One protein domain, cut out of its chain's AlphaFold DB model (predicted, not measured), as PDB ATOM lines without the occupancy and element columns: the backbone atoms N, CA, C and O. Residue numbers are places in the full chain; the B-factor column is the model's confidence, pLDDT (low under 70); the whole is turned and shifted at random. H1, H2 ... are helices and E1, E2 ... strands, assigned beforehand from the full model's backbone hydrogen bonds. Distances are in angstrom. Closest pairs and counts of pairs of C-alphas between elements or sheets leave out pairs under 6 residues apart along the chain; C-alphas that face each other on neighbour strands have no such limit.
ATOM      1  N   PHE A 125      16.653  40.376   5.331       94.56
ATOM      2  CA  PHE A 125      16.070  39.192   4.700       94.56
ATOM      3  C   PHE A 125      17.074  38.040   4.731       94.56
ATOM      4  O   PHE A 125      18.249  38.211   4.406       94.56
ATOM      5  N   LYS A 126      16.608  36.859   5.146       93.31
ATOM      6  CA  LYS A 126      17.413  35.631   5.127       93.31
ATOM      7  C   LYS A 126      17.657  35.200   3.681       93.31
ATOM      8  O   LYS A 126      16.771  35.427   2.861       93.31
ATOM      9  N   PRO A 127      18.790  34.551   3.375       94.44
ATOM     10  CA  PRO A 127      18.953  33.918   2.075       94.44
ATOM     11  C   PRO A 127      17.893  32.823   1.886       94.44
ATOM     12  O   PRO A 127      17.554  32.122   2.847       94.44
ATOM     13  N   MET A 128      17.362  32.687   0.673       95.50
ATOM     14  CA  MET A 128      16.213  31.820   0.397       95.50
ATOM     15  C   MET A 128      16.235  31.283  -1.037       95.50
ATOM     16  O   MET A 128      16.586  32.002  -1.964       95.50
ATOM     17  N   GLY A 129      15.849  30.024  -1.231       96.06
ATOM     18  CA  GLY A 129      15.477  29.501  -2.542       96.06
ATOM     19  C   GLY A 129      13.983  29.703  -2.801       96.06
ATOM     20  O   GLY A 129      13.163  29.545  -1.904       96.06
ATOM     21  N   HIS A 130      13.601  30.009  -4.028       96.94
ATOM     22  CA  HIS A 130      12.215  30.166  -4.453       96.94
ATOM     23  C   HIS A 130      11.945  29.218  -5.617       96.94
ATOM     24  O   HIS A 130      12.735  29.170  -6.557       96.94
ATOM     25  N   THR A 131      10.868  28.434  -5.547       96.81
ATOM     26  CA  THR A 131      10.582  27.390  -6.543       96.81
ATOM     27  C   THR A 131       9.092  27.255  -6.842       96.81
ATOM     28  O   THR A 131       8.251  27.338  -5.946       96.81
ATOM     29  N   THR A 132       8.749  26.974  -8.095       96.75
ATOM     30  CA  THR A 132       7.399  26.525  -8.483       96.75
ATOM     31  C   THR A 132       7.142  25.061  -8.100       96.75
ATOM     32  O   THR A 132       6.003  24.602  -8.106       96.75
ATOM     33  N   ARG A 133       8.186  24.319  -7.704       92.75
ATOM     34  CA  ARG A 133       8.160  22.890  -7.337       92.75
ATOM     35  C   ARG A 133       8.304  22.682  -5.831       92.75
ATOM     36  O   ARG A 133       8.982  21.762  -5.367       92.75
ATOM     37  N   PHE A 134       7.667  23.552  -5.053       92.62
ATOM     38  CA  PHE A 134       7.853  23.631  -3.604       92.62
ATOM     39  C   PHE A 134       7.590  22.310  -2.869       92.62
ATOM     40  O   PHE A 134       8.400  21.899  -2.036       92.62
ATOM     41  N   GLU A 135       6.518  21.596  -3.219       89.25
ATOM     42  CA  GLU A 135       6.198  20.294  -2.619       89.25
ATOM     43  C   GLU A 135       7.262  19.232  -2.919       89.25
ATOM     44  O   GLU A 135       7.621  18.460  -2.038       89.25
ATOM     45  N   GLN A 136       7.839  19.217  -4.124       87.00
ATOM     46  CA  GLN A 136       8.904  18.267  -4.476       87.00
ATOM     47  C   GLN A 136      10.202  18.575  -3.718       87.00
ATOM     48  O   GLN A 136      10.888  17.662  -3.259       87.00
ATOM     49  N   ARG A 137      10.519  19.866  -3.546       84.81
ATOM     50  CA  ARG A 137      11.689  20.354  -2.796       84.81
ATOM     51  C   ARG A 137      11.600  20.081  -1.294       84.81
ATOM     52  O   ARG A 137      12.629  19.883  -0.644       84.81
ATOM     53  N   THR A 138      10.398  20.138  -0.721       82.06
ATOM     54  CA  THR A 138      10.201  20.095   0.740       82.06
ATOM     55  C   THR A 138       9.574  18.802   1.250       82.06
ATOM     56  O   THR A 138       9.847  18.415   2.384       82.06
ATOM     57  N   GLY A 139       8.809  18.092   0.421       64.69
ATOM     58  CA  GLY A 139       8.040  16.907   0.802       64.69
ATOM     59  C   GLY A 139       8.875  15.662   1.115       64.69
ATOM     60  O   GLY A 139       8.387  14.758   1.784       64.69
ATOM     61  N   SER A 140      10.137  15.612   0.685       59.50
ATOM     62  CA  SER A 140      11.059  14.490   0.929       59.50
ATOM     63  C   SER A 140      12.017  14.709   2.106       59.50
ATOM     64  O   SER A 140      12.753  13.791   2.476       59.50
ATOM     65  N   LYS A 141      12.033  15.898   2.732       57.62
ATOM     66  CA  LYS A 141      12.944  16.170   3.853       57.62
ATOM     67  C   LYS A 141      12.463  15.425   5.103       57.62
ATOM     68  O   LYS A 141      11.497  15.828   5.745       57.62
ATOM     69  N   GLN A 142      13.170  14.356   5.478       52.97
ATOM     70  CA  GLN A 142      12.991  13.718   6.783       52.97
ATOM     71  C   GLN A 142      13.175  14.768   7.886       52.97
ATOM     72  O   GLN A 142      14.241  15.380   8.010       52.97
ATOM     73  N   ILE A 143      12.133  14.985   8.690       53.06
ATOM     74  CA  ILE A 143      12.206  15.860   9.860       53.06
ATOM     75  C   ILE A 143      13.233  15.249  10.810       53.06
ATOM     76  O   ILE A 143      13.003  14.187  11.390       53.06
ATOM     77  N   LYS A 144      14.383  15.908  10.968       55.34
ATOM     78  CA  LYS A 144      15.407  15.466  11.912       55.34
ATOM     79  C   LYS A 144      14.850  15.604  13.331       55.34
ATOM     80  O   LYS A 144      14.638  16.712  13.811       55.34
ATOM     81  N   GLN A 145      14.588  14.478  13.992       48.28
ATOM     82  CA  GLN A 145      13.940  14.445  15.312       48.28
ATOM     83  C   GLN A 145      14.905  14.663  16.490       48.28
ATOM     84  O   GLN A 145      14.467  14.726  17.638       48.28
ATOM     85  N   GLN A 146      16.213  14.763  16.240       54.97
ATOM     86  CA  GLN A 146      17.204  14.847  17.315       54.97
ATOM     87  C   GLN A 146      17.226  16.245  17.955       54.97
ATOM     88  O   GLN A 146      17.320  17.265  17.266       54.97
ATOM     89  N   LYS A 147      17.173  16.273  19.287       50.03
ATOM     90  CA  LYS A 147      17.199  17.472  20.131       50.03
ATOM     91  C   LYS A 147      18.376  17.394  21.115       50.03
ATOM     92  O   LYS A 147      18.743  16.294  21.511       50.03
ATOM     93  N   LEU A 148      18.948  18.543  21.475       47.41
ATOM     94  CA  LEU A 148      19.932  18.719  22.548       47.41
ATOM     95  C   LEU A 148      19.229  19.117  23.860       47.41
ATOM     96  O   LEU A 148      18.230  19.847  23.842       47.41
ATOM     97  N   GLY A 149      19.803  18.688  24.987       42.78
ATOM     98  CA  GLY A 149      19.365  19.041  26.341       42.78
ATOM     99  C   GLY A 149      18.326  18.085  26.930       42.78
ATOM    100  O   GLY A 149      17.597  17.408  26.204       42.78
ATOM    101  N   TRP A 150      18.240  18.054  28.265       45.44
ATOM    102  CA  TRP A 150      17.163  17.371  28.979       45.44
ATOM    103  C   TRP A 150      16.503  18.289  30.026       45.44
ATOM    104  O   TRP A 150      17.206  18.826  30.883       45.44
ATOM    105  N   PRO A 151      15.172  18.488  29.969       58.06
ATOM    106  CA  PRO A 151      14.280  18.016  28.908       58.06
ATOM    107  C   PRO A 151      14.645  18.640  27.540       58.06
ATOM    108  O   PRO A 151      15.278  19.696  27.515       58.06
ATOM    109  N   PRO A 152      14.273  18.007  26.406       55.16
ATOM    110  CA  PRO A 152      14.683  18.436  25.069       55.16
ATOM    111  C   PRO A 152      14.296  19.890  24.786       55.16
ATOM    112  O   PRO A 152      13.131  20.184  24.503       55.16
ATOM    113  N   SER A 153      15.271  20.794  24.856       50.22
ATOM    114  CA  SER A 153      15.039  22.243  24.843       50.22
ATOM    115  C   SER A 153      15.510  22.917  23.557       50.22
ATOM    116  O   SER A 153      15.005  23.986  23.219       50.22
ATOM    117  N   ALA A 154      16.406  22.284  22.796       45.12
ATOM    118  CA  ALA A 154      16.916  22.815  21.536       45.12
ATOM    119  C   ALA A 154      17.026  21.715  20.473       45.12
ATOM    120  O   ALA A 154      17.163  20.538  20.790       45.12
ATOM    121  N   SER A 155      16.963  22.062  19.188       42.97
ATOM    122  CA  SER A 155      17.357  21.127  18.127       42.97
ATOM    123  C   SER A 155      18.859  20.841  18.221       42.97
ATOM    124  O   SER A 155      19.612  21.727  18.631       42.97
ATOM    125  N   LEU A 156      19.321  19.658  17.784       47.72
ATOM    126  CA  LEU A 156      20.741  19.511  17.431       47.72
ATOM    127  C   LEU A 156      21.113  20.666  16.484       47.72
ATOM    128  O   LEU A 156      20.255  21.085  15.699       47.72
ATOM    129  N   ALA A 157      22.330  21.208  16.583       44.50
ATOM    130  CA  ALA A 157      22.801  22.324  15.762       44.50
ATOM    131  C   ALA A 157      22.876  21.919  14.278       44.50
ATOM    132  O   ALA A 157      23.929  21.657  13.710       44.50
ATOM    133  N   TYR A 158      21.720  21.817  13.635       49.12
ATOM    134  CA  TYR A 158      21.608  21.657  12.208       49.12
ATOM    135  C   TYR A 158      21.710  23.049  11.613       49.12
ATOM    136  O   TYR A 158      20.772  23.843  11.701       49.12
ATOM    137  N   HIS A 159      22.840  23.343  10.976       50.19
ATOM    138  CA  HIS A 159      22.943  24.478  10.071       50.19
ATOM    139  C   HIS A 159      22.032  24.217   8.858       50.19
ATOM    140  O   HIS A 159      22.440  23.709   7.811       50.19
ATOM    141  N   ASN A 160      20.739  24.495   9.024       55.06
ATOM    142  CA  ASN A 160      19.736  24.370   7.975       55.06
ATOM    143  C   ASN A 160      19.876  25.562   7.018       55.06
ATOM    144  O   ASN A 160      19.211  26.583   7.174       55.06
ATOM    145  N   LYS A 161      20.776  25.422   6.044       64.12
ATOM    146  CA  LYS A 161      20.786  26.197   4.794       64.12
ATOM    147  C   LYS A 161      19.927  25.494   3.734       64.12
ATOM    148  O   LYS A 161      19.509  24.353   3.951       64.12
ATOM    149  N   GLY A 162      19.641  26.172   2.624       69.44
ATOM    150  CA  GLY A 162      18.760  25.639   1.579       69.44
ATOM    151  C   GLY A 162      17.293  25.626   2.014       69.44
ATOM    152  O   GLY A 162      16.578  24.636   1.818       69.44
ATOM    153  N   ALA A 163      16.858  26.692   2.694       85.94
ATOM    154  CA  ALA A 163      15.439  26.941   2.913       85.94
ATOM    155  C   ALA A 163      14.797  27.338   1.579       85.94
ATOM    156  O   ALA A 163      15.412  28.054   0.789       85.94
ATOM    157  N   TRP A 164      13.581  26.854   1.345       91.88
ATOM    158  CA  TRP A 164      12.832  27.115   0.122       91.88
ATOM    159  C   TRP A 164      11.497  27.776   0.447       91.88
ATOM    160  O   TRP A 164      10.943  27.561   1.528       91.88
ATOM    161  N   GLN A 165      10.975  28.538  -0.506       94.50
ATOM    162  CA  GLN A 165       9.645  29.136  -0.506       94.50
ATOM    163  C   GLN A 165       8.963  28.906  -1.859       94.50
ATOM    164  O   GLN A 165       9.651  28.744  -2.874       94.50
ATOM    165  N   PRO A 166       7.622  28.867  -1.898       95.44
ATOM    166  CA  PRO A 166       6.900  28.766  -3.155       95.44
ATOM    167  C   PRO A 166       7.061  30.042  -3.995       95.44
ATOM    168  O   PRO A 166       7.096  31.152  -3.465       95.44
ATOM    169  N   LEU A 167       7.133  29.868  -5.313       96.12
ATOM    170  CA  LEU A 167       6.855  30.910  -6.299       96.12
ATOM    171  C   LEU A 167       5.399  30.771  -6.733       96.12
ATOM    172  O   LEU A 167       5.054  29.868  -7.495       96.12
ATOM    173  N   GLU A 168       4.547  31.655  -6.224       94.25
ATOM    174  CA  GLU A 168       3.143  31.722  -6.634       94.25
ATOM    175  C   GLU A 168       3.036  32.375  -8.013       94.25
ATOM    176  O   GLU A 168       3.821  33.259  -8.354       94.25
ATOM    177  N   ILE A 169       2.058  31.958  -8.814       94.38
ATOM    178  CA  ILE A 169       1.813  32.547 -10.132       94.38
ATOM    179  C   ILE A 169       0.542  33.373 -10.049       94.38
ATOM    180  O   ILE A 169      -0.528  32.847  -9.747       94.38
ATOM    181  N   GLU A 170       0.645  34.655 -10.376       93.94
ATOM    182  CA  GLU A 170      -0.507  35.545 -10.479       93.94
ATOM    183  C   GLU A 170      -0.394  36.349 -11.778       93.94
ATOM    184  O   GLU A 170       0.640  36.953 -12.065       93.94
ATOM    185  N   ASN A 171      -1.455  36.350 -12.590       89.62
ATOM    186  CA  ASN A 171      -1.513  37.079 -13.866       89.62
ATOM    187  C   ASN A 171      -0.319  36.807 -14.810       89.62
ATOM    188  O   ASN A 171       0.177  37.720 -15.467       89.62
ATOM    189  N   GLY A 172       0.159  35.558 -14.861       88.62
ATOM    190  CA  GLY A 172       1.280  35.152 -15.722       88.62
ATOM    191  C   GLY A 172       2.663  35.603 -15.236       88.62
ATOM    192  O   GLY A 172       3.628  35.506 -15.987       88.62
ATOM    193  N   ARG A 173       2.771  36.095 -13.997       94.75
ATOM    194  CA  ARG A 173       4.028  36.510 -13.363       94.75
ATOM    195  C   ARG A 173       4.289  35.659 -12.127       94.75
ATOM    196  O   ARG A 173       3.354  35.263 -11.433       94.75
ATOM    197  N   TYR A 174       5.561  35.421 -11.838       96.94
ATOM    198  CA  TYR A 174       6.019  34.703 -10.656       96.94
ATOM    199  C   TYR A 174       6.215  35.682  -9.507       96.94
ATOM    200  O   TYR A 174       7.007  36.620  -9.593       96.94
ATOM    201  N   LYS A 175       5.491  35.465  -8.421       96.50
ATOM    202  CA  LYS A 175       5.553  36.255  -7.199       96.50
ATOM    203  C   LYS A 175       6.640  35.699  -6.288       96.50
ATOM    204  O   LYS A 175       6.556  34.563  -5.823       96.50
ATOM    205  N   LEU A 176       7.651  36.517  -6.016       96.19
ATOM    206  CA  LEU A 176       8.751  36.216  -5.105       96.19
ATOM    207  C   LEU A 176       8.555  37.025  -3.823       96.19
ATOM    208  O   LEU A 176       8.596  38.254  -3.842       96.19
ATOM    209  N   GLN A 177       8.339  36.344  -2.699       95.44
ATOM    210  CA  GLN A 177       8.144  36.995  -1.405       95.44
ATOM    211  C   GLN A 177       9.391  36.868  -0.535       95.44
ATOM    212  O   GLN A 177       9.822  35.772  -0.216       95.44
ATOM    213  N   MET A 178       9.956  37.994  -0.112       95.19
ATOM    214  CA  MET A 178      11.064  38.042   0.835       95.19
ATOM    215  C   MET A 178      10.514  38.400   2.213       95.19
ATOM    216  O   MET A 178       9.984  39.494   2.422       95.19
ATOM    217  N   HIS A 179      10.648  37.488   3.172       91.69
ATOM    218  CA  HIS A 179      10.127  37.674   4.527       91.69
ATOM    219  C   HIS A 179      11.225  38.146   5.489       91.69
ATOM    220  O   HIS A 179      12.160  37.408   5.819       91.69
ATOM    221  N   GLY A 180      11.112  39.397   5.933       87.75
ATOM    222  CA  GLY A 180      11.941  40.001   6.973       87.75
ATOM    223  C   GLY A 180      11.292  39.905   8.355       87.75
ATOM    224  O   GLY A 180      10.266  39.258   8.530       87.75
ATOM    225  N   SER A 181      11.912  40.502   9.379       75.44
ATOM    226  CA  SER A 181      11.358  40.513  10.753       75.44
ATOM    227  C   SER A 181      10.177  41.459  10.875       75.44
ATOM    228  O   SER A 181       9.205  41.148  11.548       75.44
ATOM    229  N   GLU A 182      10.292  42.617  10.235       82.81
ATOM    230  CA  GLU A 182       9.365  43.740  10.400       82.81
ATOM    231  C   GLU A 182       8.597  44.055   9.115       82.81
ATOM    232  O   GLU A 182       7.684  44.873   9.112       82.81
ATOM    233  N   ARG A 183       8.980  43.430   7.997       88.69
ATOM    234  CA  ARG A 183       8.399  43.689   6.679       88.69
ATOM    235  C   ARG A 183       8.479  42.465   5.781       88.69
ATOM    236  O   ARG A 183       9.388  41.650   5.908       88.69
ATOM    237  N   THR A 184       7.546  42.383   4.844       93.56
ATOM    238  CA  THR A 184       7.604  41.462   3.705       93.56
ATOM    239  C   THR A 184       7.736  42.295   2.442       93.56
ATOM    240  O   THR A 184       6.997  43.263   2.269       93.56
ATOM    241  N   LEU A 185       8.674  41.934   1.572       94.69
ATOM    242  CA  LEU A 185       8.842  42.545   0.260       94.69
ATOM    243  C   LEU A 185       8.335  41.568  -0.799       94.69
ATOM    244  O   LEU A 185       8.722  40.405  -0.797       94.69
ATOM    245  N   THR A 186       7.459  42.030  -1.688       94.94
ATOM    246  CA  THR A 186       6.990  41.234  -2.826       94.94
ATOM    247  C   THR A 186       7.621  41.768  -4.097       94.94
ATOM    248  O   THR A 186       7.446  42.937  -4.437       94.94
ATOM    249  N   LEU A 187       8.342  40.896  -4.785       95.19
ATOM    250  CA  LEU A 187       8.922  41.126  -6.095       95.19
ATOM    251  C   LEU A 187       8.220  40.241  -7.113       95.19
ATOM    252  O   LEU A 187       7.569  39.253  -6.771       95.19
ATOM    253  N   TRP A 188       8.368  40.603  -8.375       96.00
ATOM    254  CA  TRP A 188       7.737  39.886  -9.465       96.00
ATOM    255  C   TRP A 188       8.753  39.549 -10.528       96.00
ATOM    256  O   TRP A 188       9.612  40.369 -10.841       96.00
ATOM    257  N   ILE A 189       8.616  38.365 -11.101       97.00
ATOM    258  CA  ILE A 189       9.455  37.895 -12.189       97.00
ATOM    259  C   ILE A 189       8.543  37.546 -13.354       97.00
ATOM    260  O   ILE A 189       7.528  36.873 -13.184       97.00
ATOM    261  N   GLU A 190       8.880  38.051 -14.528       95.75
ATOM    262  CA  GLU A 190       8.119  37.851 -15.754       95.75
ATOM    263  C   GLU A 190       9.002  37.293 -16.862       95.75
ATOM    264  O   GLU A 190      10.227  37.402 -16.826       95.75
ATOM    265  N   ASP A 191       8.360  36.652 -17.831       95.50
ATOM    266  CA  ASP A 191       9.017  36.189 -19.043       95.50
ATOM    267  C   ASP A 191       9.159  37.357 -20.021       95.50
ATOM    268  O   ASP A 191       8.167  37.901 -20.517       95.50
ATOM    269  N   HIS A 192      10.399  37.747 -20.299       95.00
ATOM    270  CA  HIS A 192      10.719  38.697 -21.349       95.00
ATOM    271  C   HIS A 192      11.513  38.000 -22.455       95.00
ATOM    272  O   HIS A 192      12.735  37.904 -22.391       95.00
ATOM    273  N   GLN A 193      10.809  37.522 -23.484       92.88
ATOM    274  CA  GLN A 193      11.406  36.844 -24.648       92.88
ATOM    275  C   GLN A 193      12.228  35.592 -24.274       92.88
ATOM    276  O   GLN A 193      13.300  35.350 -24.827       92.88
ATOM    277  N   GLY A 194      11.732  34.796 -23.329       91.19
ATOM    278  CA  GLY A 194      12.392  33.599 -22.811       91.19
ATOM    279  C   GLY A 194      13.433  33.884 -21.726       91.19
ATOM    280  O   GLY A 194      14.154  32.971 -21.325       91.19
ATOM    281  N   GLN A 195      13.546  35.131 -21.256       95.44
ATOM    282  CA  GLN A 195      14.479  35.517 -20.198       95.44
ATOM    283  C   GLN A 195      13.740  35.926 -18.917       95.44
ATOM    284  O   GLN A 195      12.723  36.620 -18.995       95.44
ATOM    285  N   PRO A 196      14.258  35.554 -17.732       97.12
ATOM    286  CA  PRO A 196      13.691  35.987 -16.462       97.12
ATOM    287  C   PRO A 196      13.942  37.482 -16.262       97.12
ATOM    288  O   PRO A 196      15.083  37.916 -16.104       97.12
ATOM    289  N   GLN A 197      12.876  38.277 -16.232       97.25
ATOM    290  CA  GLN A 197      12.932  39.702 -15.926       97.25
ATOM    291  C   GLN A 197      12.379  39.958 -14.525       97.25
ATOM    292  O   GLN A 197      11.199  39.734 -14.269       97.25
ATOM    293  N   LEU A 198      13.221  40.444 -13.617       96.69
ATOM    294  CA  LEU A 198      12.806  40.914 -12.301       96.69
ATOM    295  C   LEU A 198      12.229  42.328 -12.406       96.69
ATOM    296  O   LEU A 198      12.844  43.210 -13.002       96.69
ATOM    297  N   CYS A 199      11.094  42.547 -11.753       93.56
ATOM    298  CA  CYS A 199      10.445  43.842 -11.598       93.56
ATOM    299  C   CYS A 199      10.585  44.311 -10.140       93.56
ATOM    300  O   CYS A 199       9.964  43.747  -9.232       93.56
ATOM    301  N   LEU A 200      11.390  45.354  -9.933       87.44
ATOM    302  CA  LEU A 200      11.674  45.990  -8.649       87.44
ATOM    303  C   LEU A 200      11.085  47.410  -8.654       87.44
ATOM    304  O   LEU A 200      11.729  48.373  -9.058       87.44
ATOM    305  N   GLY A 201       9.823  47.549  -8.246       80.44
ATOM    306  CA  GLY A 201       9.105  48.817  -8.411       80.44
ATOM    307  C   GLY A 201       8.921  49.158  -9.896       80.44
ATOM    308  O   GLY A 201       8.290  48.390 -10.621       80.44
ATOM    309  N   ALA A 202       9.452  50.303 -10.336       79.44
ATOM    310  CA  ALA A 202       9.464  50.701 -11.750       79.44
ATOM    311  C   ALA A 202      10.661  50.127 -12.532       79.44
ATOM    312  O   ALA A 202      10.619  50.081 -13.762       79.44
ATOM    313  N   ASP A 203      11.703  49.679 -11.828       86.88
ATOM    314  CA  ASP A 203      12.923  49.169 -12.437       86.88
ATOM    315  C   ASP A 203      12.729  47.721 -12.897       86.88
ATOM    316  O   ASP A 203      12.098  46.901 -12.220       86.88
ATOM    317  N   LYS A 204      13.285  47.400 -14.065       92.44
ATOM    318  CA  LYS A 204      13.260  46.055 -14.641       92.44
ATOM    319  C   LYS A 204      14.672  45.598 -14.963       92.44
ATOM    320  O   LYS A 204      15.405  46.320 -15.635       92.44
ATOM    321  N   GLN A 205      15.034  44.392 -14.541       94.69
ATOM    322  CA  GLN A 205      16.350  43.819 -14.816       94.69
ATOM    323  C   GLN A 205      16.231  42.385 -15.318       94.69
ATOM    324  O   GLN A 205      15.515  41.572 -14.741       94.69
ATOM    325  N   ILE A 206      16.961  42.067 -16.387       97.25
ATOM    326  CA  ILE A 206      17.123  40.684 -16.840       97.25
ATOM    327  C   ILE A 206      18.093  39.970 -15.900       97.25
ATOM    328  O   ILE A 206      19.204  40.449 -15.670       97.25
ATOM    329  N   LEU A 207      17.678  38.825 -15.367       97.44
ATOM    330  CA  LEU A 207      18.513  37.996 -14.510       97.44
ATOM    331  C   LEU A 207      19.286  36.966 -15.354       97.44
ATOM    332  O   LEU A 207      18.704  36.329 -16.236       97.44
ATOM    333  N   PRO A 208      20.590  36.763 -15.109       97.12
ATOM    334  CA  PRO A 208      21.352  35.746 -15.820       97.12
ATOM    335  C   PRO A 208      20.976  34.335 -15.345       97.12
ATOM    336  O   PRO A 208      20.734  34.095 -14.160       97.12
ATOM    337  N   LEU A 209      20.982  33.374 -16.273       96.81
ATOM    338  CA  LEU A 209      20.859  31.955 -15.937       96.81
ATOM    339  C   LEU A 209      22.198  31.411 -15.430       96.81
ATOM    340  O   LEU A 209      23.251  31.666 -16.014       96.81
ATOM    341  N   ASN A 210      22.145  30.597 -14.379       95.94
ATOM    342  CA  ASN A 210      23.284  29.895 -13.786       95.94
ATOM    343  C   ASN A 210      24.447  30.794 -13.316       95.94
ATOM    344  O   ASN A 210      25.592  30.333 -13.198       95.94
ATOM    345  N   ALA A 211      24.153  32.058 -13.013       96.69
ATOM    346  CA  ALA A 211      25.067  33.012 -12.403       96.69
ATOM    347  C   ALA A 211      24.297  33.959 -11.475       96.69
ATOM    348  O   ALA A 211      23.101  34.180 -11.653       96.69
ATOM    349  N   TRP A 212      24.993  34.522 -10.489       96.75
ATOM    350  CA  TRP A 212      24.451  35.613  -9.687       96.75
ATOM    351  C   TRP A 212      24.326  36.888 -10.526       96.75
ATOM    352  O   TRP A 212      25.252  37.240 -11.257       96.75
ATOM    353  N   SER A 213      23.201  37.590 -10.397       96.31
ATOM    354  CA  SER A 213      23.034  38.947 -10.917       96.31
ATOM    355  C   SER A 213      23.973  39.931 -10.216       96.31
ATOM    356  O   SER A 213      24.469  39.669  -9.114       96.31
ATOM    357  N   ASP A 214      24.121  41.115 -10.809       93.56
ATOM    358  CA  ASP A 214      24.646  42.271 -10.089       93.56
ATOM    359  C   ASP A 214      23.788  42.584  -8.853       93.56
ATOM    360  O   ASP A 214      22.621  42.180  -8.747       93.56
ATOM    361  N   TRP A 215      24.382  43.311  -7.909       93.25
ATOM    362  CA  TRP A 215      23.683  43.772  -6.717       93.25
ATOM    363  C   TRP A 215      22.637  44.827  -7.067       93.25
ATOM    364  O   TRP A 215      22.945  45.878  -7.624       93.25
ATOM    365  N   LEU A 216      21.405  44.560  -6.658       93.38
ATOM    366  CA  LEU A 216      20.271  45.463  -6.755       93.38
ATOM    367  C   LEU A 216      20.085  46.208  -5.444       93.38
ATOM    368  O   LEU A 216      19.878  45.586  -4.398       93.38
ATOM    369  N   THR A 217      20.130  47.537  -5.492       92.62
ATOM    370  CA  THR A 217      19.807  48.350  -4.319       92.62
ATOM    371  C   THR A 217      18.303  48.351  -4.056       92.62
ATOM    372  O   THR A 217      17.502  48.430  -4.983       92.62
ATOM    373  N   LEU A 218      17.917  48.271  -2.783       92.69
ATOM    374  CA  LEU A 218      16.519  48.343  -2.352       92.69
ATOM    375  C   LEU A 218      16.152  49.734  -1.803       92.69
ATOM    376  O   LEU A 218      15.086  49.901  -1.209       92.69
ATOM    377  N   ASP A 219      17.014  50.734  -2.019       90.94
ATOM    378  CA  ASP A 219      16.833  52.097  -1.504       90.94
ATOM    379  C   ASP A 219      15.522  52.736  -2.009       90.94
ATOM    380  O   ASP A 219      14.821  53.377  -1.233       90.94
ATOM    381  N   ASN A 220      15.122  52.465  -3.261       89.81
ATOM    382  CA  ASN A 220      13.847  52.920  -3.851       89.81
ATOM    383  C   ASN A 220      12.595  52.330  -3.167       89.81
ATOM    384  O   ASN A 220      11.474  52.726  -3.477       89.81
ATOM    385  N   LEU A 221      12.777  51.356  -2.274       90.12
ATOM    386  CA  LEU A 221      11.728  50.682  -1.511       90.12
ATOM    387  C   LEU A 221      11.881  50.923  -0.000       90.12
ATOM    388  O   LEU A 221      11.401  50.120   0.804       90.12
ATOM    389  N   ASP A 222      12.593  51.985   0.389       90.50
ATOM    390  CA  ASP A 222      12.879  52.357   1.780       90.50
ATOM    391  C   ASP A 222      13.572  51.235   2.581       90.50
ATOM    392  O   ASP A 222      13.319  51.024   3.777       90.50
ATOM    393  N   ILE A 223      14.435  50.462   1.914       91.81
ATOM    394  CA  ILE A 223      15.222  49.376   2.507       91.81
ATOM    395  C   ILE A 223      16.703  49.667   2.266       91.81
ATOM    396  O   ILE A 223      17.196  49.535   1.150       91.81
ATOM    397  N   SER A 224      17.434  49.996   3.335       91.81
ATOM    398  CA  SER A 224      18.878  50.260   3.266       91.81
ATOM    399  C   SER A 224      19.682  48.963   3.144       91.81
ATOM    400  O   SER A 224      20.248  48.458   4.112       91.81
ATOM    401  N   GLY A 225      19.694  48.382   1.950       92.25
ATOM    402  CA  GLY A 225      20.335  47.103   1.679       92.25
ATOM    403  C   GLY A 225      20.357  46.778   0.194       92.25
ATOM    404  O   GLY A 225      19.870  47.534  -0.650       92.25
ATOM    405  N   SER A 226      20.954  45.643  -0.141       94.12
ATOM    406  CA  SER A 226      21.028  45.180  -1.523       94.12
ATOM    407  C   SER A 226      20.804  43.677  -1.599       94.12
ATOM    408  O   SER A 226      21.112  42.948  -0.658       94.12
ATOM    409  N   VAL A 227      20.233  43.234  -2.714       95.19
ATOM    410  CA  VAL A 227      19.895  41.835  -2.993       95.19
ATOM    411  C   VAL A 227      20.420  41.458  -4.369       95.19
ATOM    412  O   VAL A 227      20.588  42.314  -5.230       95.19
ATOM    413  N   ARG A 228      20.678  40.180  -4.597       95.75
ATOM    414  CA  ARG A 228      20.946  39.636  -5.927       95.75
ATOM    415  C   ARG A 228      20.282  38.276  -6.064       95.75
ATOM    416  O   ARG A 228      19.918  37.654  -5.059       95.75
ATOM    417  N   PHE A 229      20.163  37.817  -7.302       97.69
ATOM    418  CA  PHE A 229      19.451  36.589  -7.619       97.69
ATOM    419  C   PHE A 229      20.285  35.659  -8.492       97.69
ATOM    420  O   PHE A 229      21.025  36.115  -9.358       97.69
ATOM    421  N   TYR A 230      20.147  34.356  -8.269       98.19
ATOM    422  CA  TYR A 230      20.701  33.312  -9.126       98.19
ATOM    423  C   TYR A 230      19.542  32.529  -9.722       98.19
ATOM    424  O   TYR A 230      18.800  31.881  -8.982       98.19
ATOM    425  N   VAL A 231      19.370  32.571 -11.042       98.06
ATOM    426  CA  VAL A 231      18.310  31.800 -11.698       98.06
ATOM    427  C   VAL A 231      18.866  30.448 -12.115       98.06
ATOM    428  O   VAL A 231      19.659  30.344 -13.050       98.06
ATOM    429  N   GLY A 232      18.463  29.406 -11.394       96.38
ATOM    430  CA  GLY A 232      18.901  28.037 -11.640       96.38
ATOM    431  C   GLY A 232      18.056  27.309 -12.681       96.38
ATOM    432  O   GLY A 232      18.568  26.466 -13.416       96.38
ATOM    433  N   ARG A 233      16.762  27.634 -12.754       95.94
ATOM    434  CA  ARG A 233      15.825  27.126 -13.765       95.94
ATOM    435  C   ARG A 233      14.859  28.230 -14.166       95.94
ATOM    436  O   ARG A 233      14.398  28.977 -13.304       95.94
ATOM    437  N   PHE A 234      14.549  28.310 -15.454       97.12
ATOM    438  CA  PHE A 234      13.535  29.220 -15.975       97.12
ATOM    439  C   PHE A 234      12.869  28.617 -17.213       97.12
ATOM    440  O   PHE A 234      13.245  28.914 -18.343       97.12
ATOM    441  N   ASP A 235      11.912  27.723 -16.984       95.75
ATOM    442  CA  ASP A 235      11.044  27.172 -18.022       95.75
ATOM    443  C   ASP A 235       9.592  27.524 -17.694       95.75
ATOM    444  O   ASP A 235       8.943  26.911 -16.840       95.75
ATOM    445  N   THR A 236       9.089  28.552 -18.375       94.25
ATOM    446  CA  THR A 236       7.734  29.069 -18.175       94.25
ATOM    447  C   THR A 236       6.668  28.181 -18.810       94.25
ATOM    448  O   THR A 236       5.528  28.176 -18.346       94.25
ATOM    449  N   HIS A 237       7.030  27.356 -19.800       92.25
ATOM    450  CA  HIS A 237       6.114  26.416 -20.448       92.25
ATOM    451  C   HIS A 237       5.764  25.240 -19.536       92.25
ATOM    452  O   HIS A 237       4.597  24.858 -19.449       92.25
ATOM    453  N   ASN A 238       6.759  24.686 -18.841       93.44
ATOM    454  CA  ASN A 238       6.569  23.572 -17.906       93.44
ATOM    455  C   ASN A 238       6.386  24.018 -16.452       93.44
ATOM    456  O   ASN A 238       6.260  23.175 -15.563       93.44
ATOM    457  N   ASN A 239       6.366  25.330 -16.204       92.81
ATOM    458  CA  ASN A 239       6.326  25.902 -14.867       92.81
ATOM    459  C   ASN A 239       7.449  25.356 -13.957       92.81
ATOM    460  O   ASN A 239       7.213  25.009 -12.799       92.81
ATOM    461  N   ASP A 240       8.672  25.256 -14.484       95.38
ATOM    462  CA  ASP A 240       9.880  24.820 -13.768       95.38
ATOM    463  C   ASP A 240      10.811  26.026 -13.593       95.38
ATOM    464  O   ASP A 240      11.690  26.303 -14.414       95.38
ATOM    465  N   VAL A 241      10.562  26.797 -12.532       97.44
ATOM    466  CA  VAL A 241      11.305  28.019 -12.211       97.44
ATOM    467  C   VAL A 241      11.894  27.904 -10.814       97.44
ATOM    468  O   VAL A 241      11.171  27.646  -9.851       97.44
ATOM    469  N   GLU A 242      13.206  28.124 -10.707       97.25
ATOM    470  CA  GLU A 242      13.952  28.065  -9.448       97.25
ATOM    471  C   GLU A 242      14.981  29.186  -9.364       97.25
ATOM    472  O   GLU A 242      15.818  29.359 -10.255       97.25
ATOM    473  N   ILE A 243      14.907  29.956  -8.279       97.94
ATOM    474  CA  ILE A 243      15.644  31.207  -8.111       97.94
ATOM    475  C   ILE A 243      16.169  31.291  -6.686       97.94
ATOM    476  O   ILE A 243      15.415  31.130  -5.734       97.94
ATOM    477  N   LEU A 244      17.456  31.570  -6.523       97.75
ATOM    478  CA  LEU A 244      18.057  31.832  -5.221       97.75
ATOM    479  C   LEU A 244      18.107  33.339  -4.976       97.75
ATOM    480  O   LEU A 244      18.493  34.097  -5.860       97.75
ATOM    481  N   GLN A 245      17.749  33.754  -3.770       96.94
ATOM    482  CA  GLN A 245      17.798  35.115  -3.252       96.94
ATOM    483  C   GLN A 245      18.916  35.195  -2.209       96.94
ATOM    484  O   GLN A 245      18.886  34.476  -1.205       96.94
TER     485      GLN A 245
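This is residues 125 to 245 of the 399 residues of an uncharacterized protein of Izhakiella australiensis (UniProt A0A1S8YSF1). Look for a sandwich of two sheets face to face, a strongly twisted one of five strands, E3 to E7, and one of four, E2, E1, E9 and E8, their strands crossed at 41 degrees. The short helix H1 sits over the edge strand E2, and a long loop, residues 139 to 163, reaches far from the sandwich and makes much of the length. The printed part has 121 residues, with named elements in the order E1, H1, E2, E3, E4, E5, E6, E7, E8, E9; the class is mostly strand, though under half of the residues are in named elements. The larger sheet, in the order E3, E4, E5, E6, E7, is antiparallel; the other, E2, E1, E9, E8, is mixed. It is only just loose, close to compact, with a radius of gyration of the C-alphas of 16.6 A and spans of 56 by 36 by 26 A.

Start in the larger sheet at C-alpha 184, (7.604, 41.462, 3.705), where E5, residues 184 to 192, begins its 25.4 A. In the same sheet find E3, residues 168 to 170, E4, residues 173 to 179, 18.9 A, E6, residues 195 to 200, 15.8 A, and E7, residues 203 to 206. In the other sheet, E1, residues 128 to 131, begins at C-alpha 128, (16.213, 31.820, 0.397). H1 is residues 134 to 138 and E2 residues 164 to 166. E8, residues 229 to 235, spans 16.4 A, and E9, residues 240 to 245, 16.7 A, ending at C-alpha 245, (17.798, 35.115, -3.252).

E3 to E7 form a meander, each strand the antiparallel neighbour of the one before: look at N 175 and O 168, 2.8 A, N 176 and O 187, 2.8 A, N 190 and O 197, 2.9 A, and N 198 and O 205, 2.8 A. E2 runs on into E3 at 27 degrees. In the second sheet, E1 and E9 are antiparallel, with N 130 and O 243 at 2.7 A; E8 and E9 form a hairpin, with N 244 and O 230 at 2.8 A. E1, H1 and E2 make a strand-helix-strand unit, two parallel strands with a helix between, its crossover right-handed; N 165 and O 129 are 2.8 A apart. H1 is on this sheet, over E2, at a height of 8.0 A; their closest C-alphas, Phe 134 and Pro 166, are 5.2 A apart. In H1 every O i to N i+4 pair is within hydrogen-bond range. Between the sheets, the closest C-alphas of E6 and E8, Pro 196 and Phe 234, are 6.8 A apart.

The C-alphas farthest apart, Trp 150 and Gln 193, are 57.3 A apart. The printed part has no cut. The links H1 to E2 and E7 to E8 are long. Mean pLDDT of the printed part is 85.3; residues 139 to 162 are under 70.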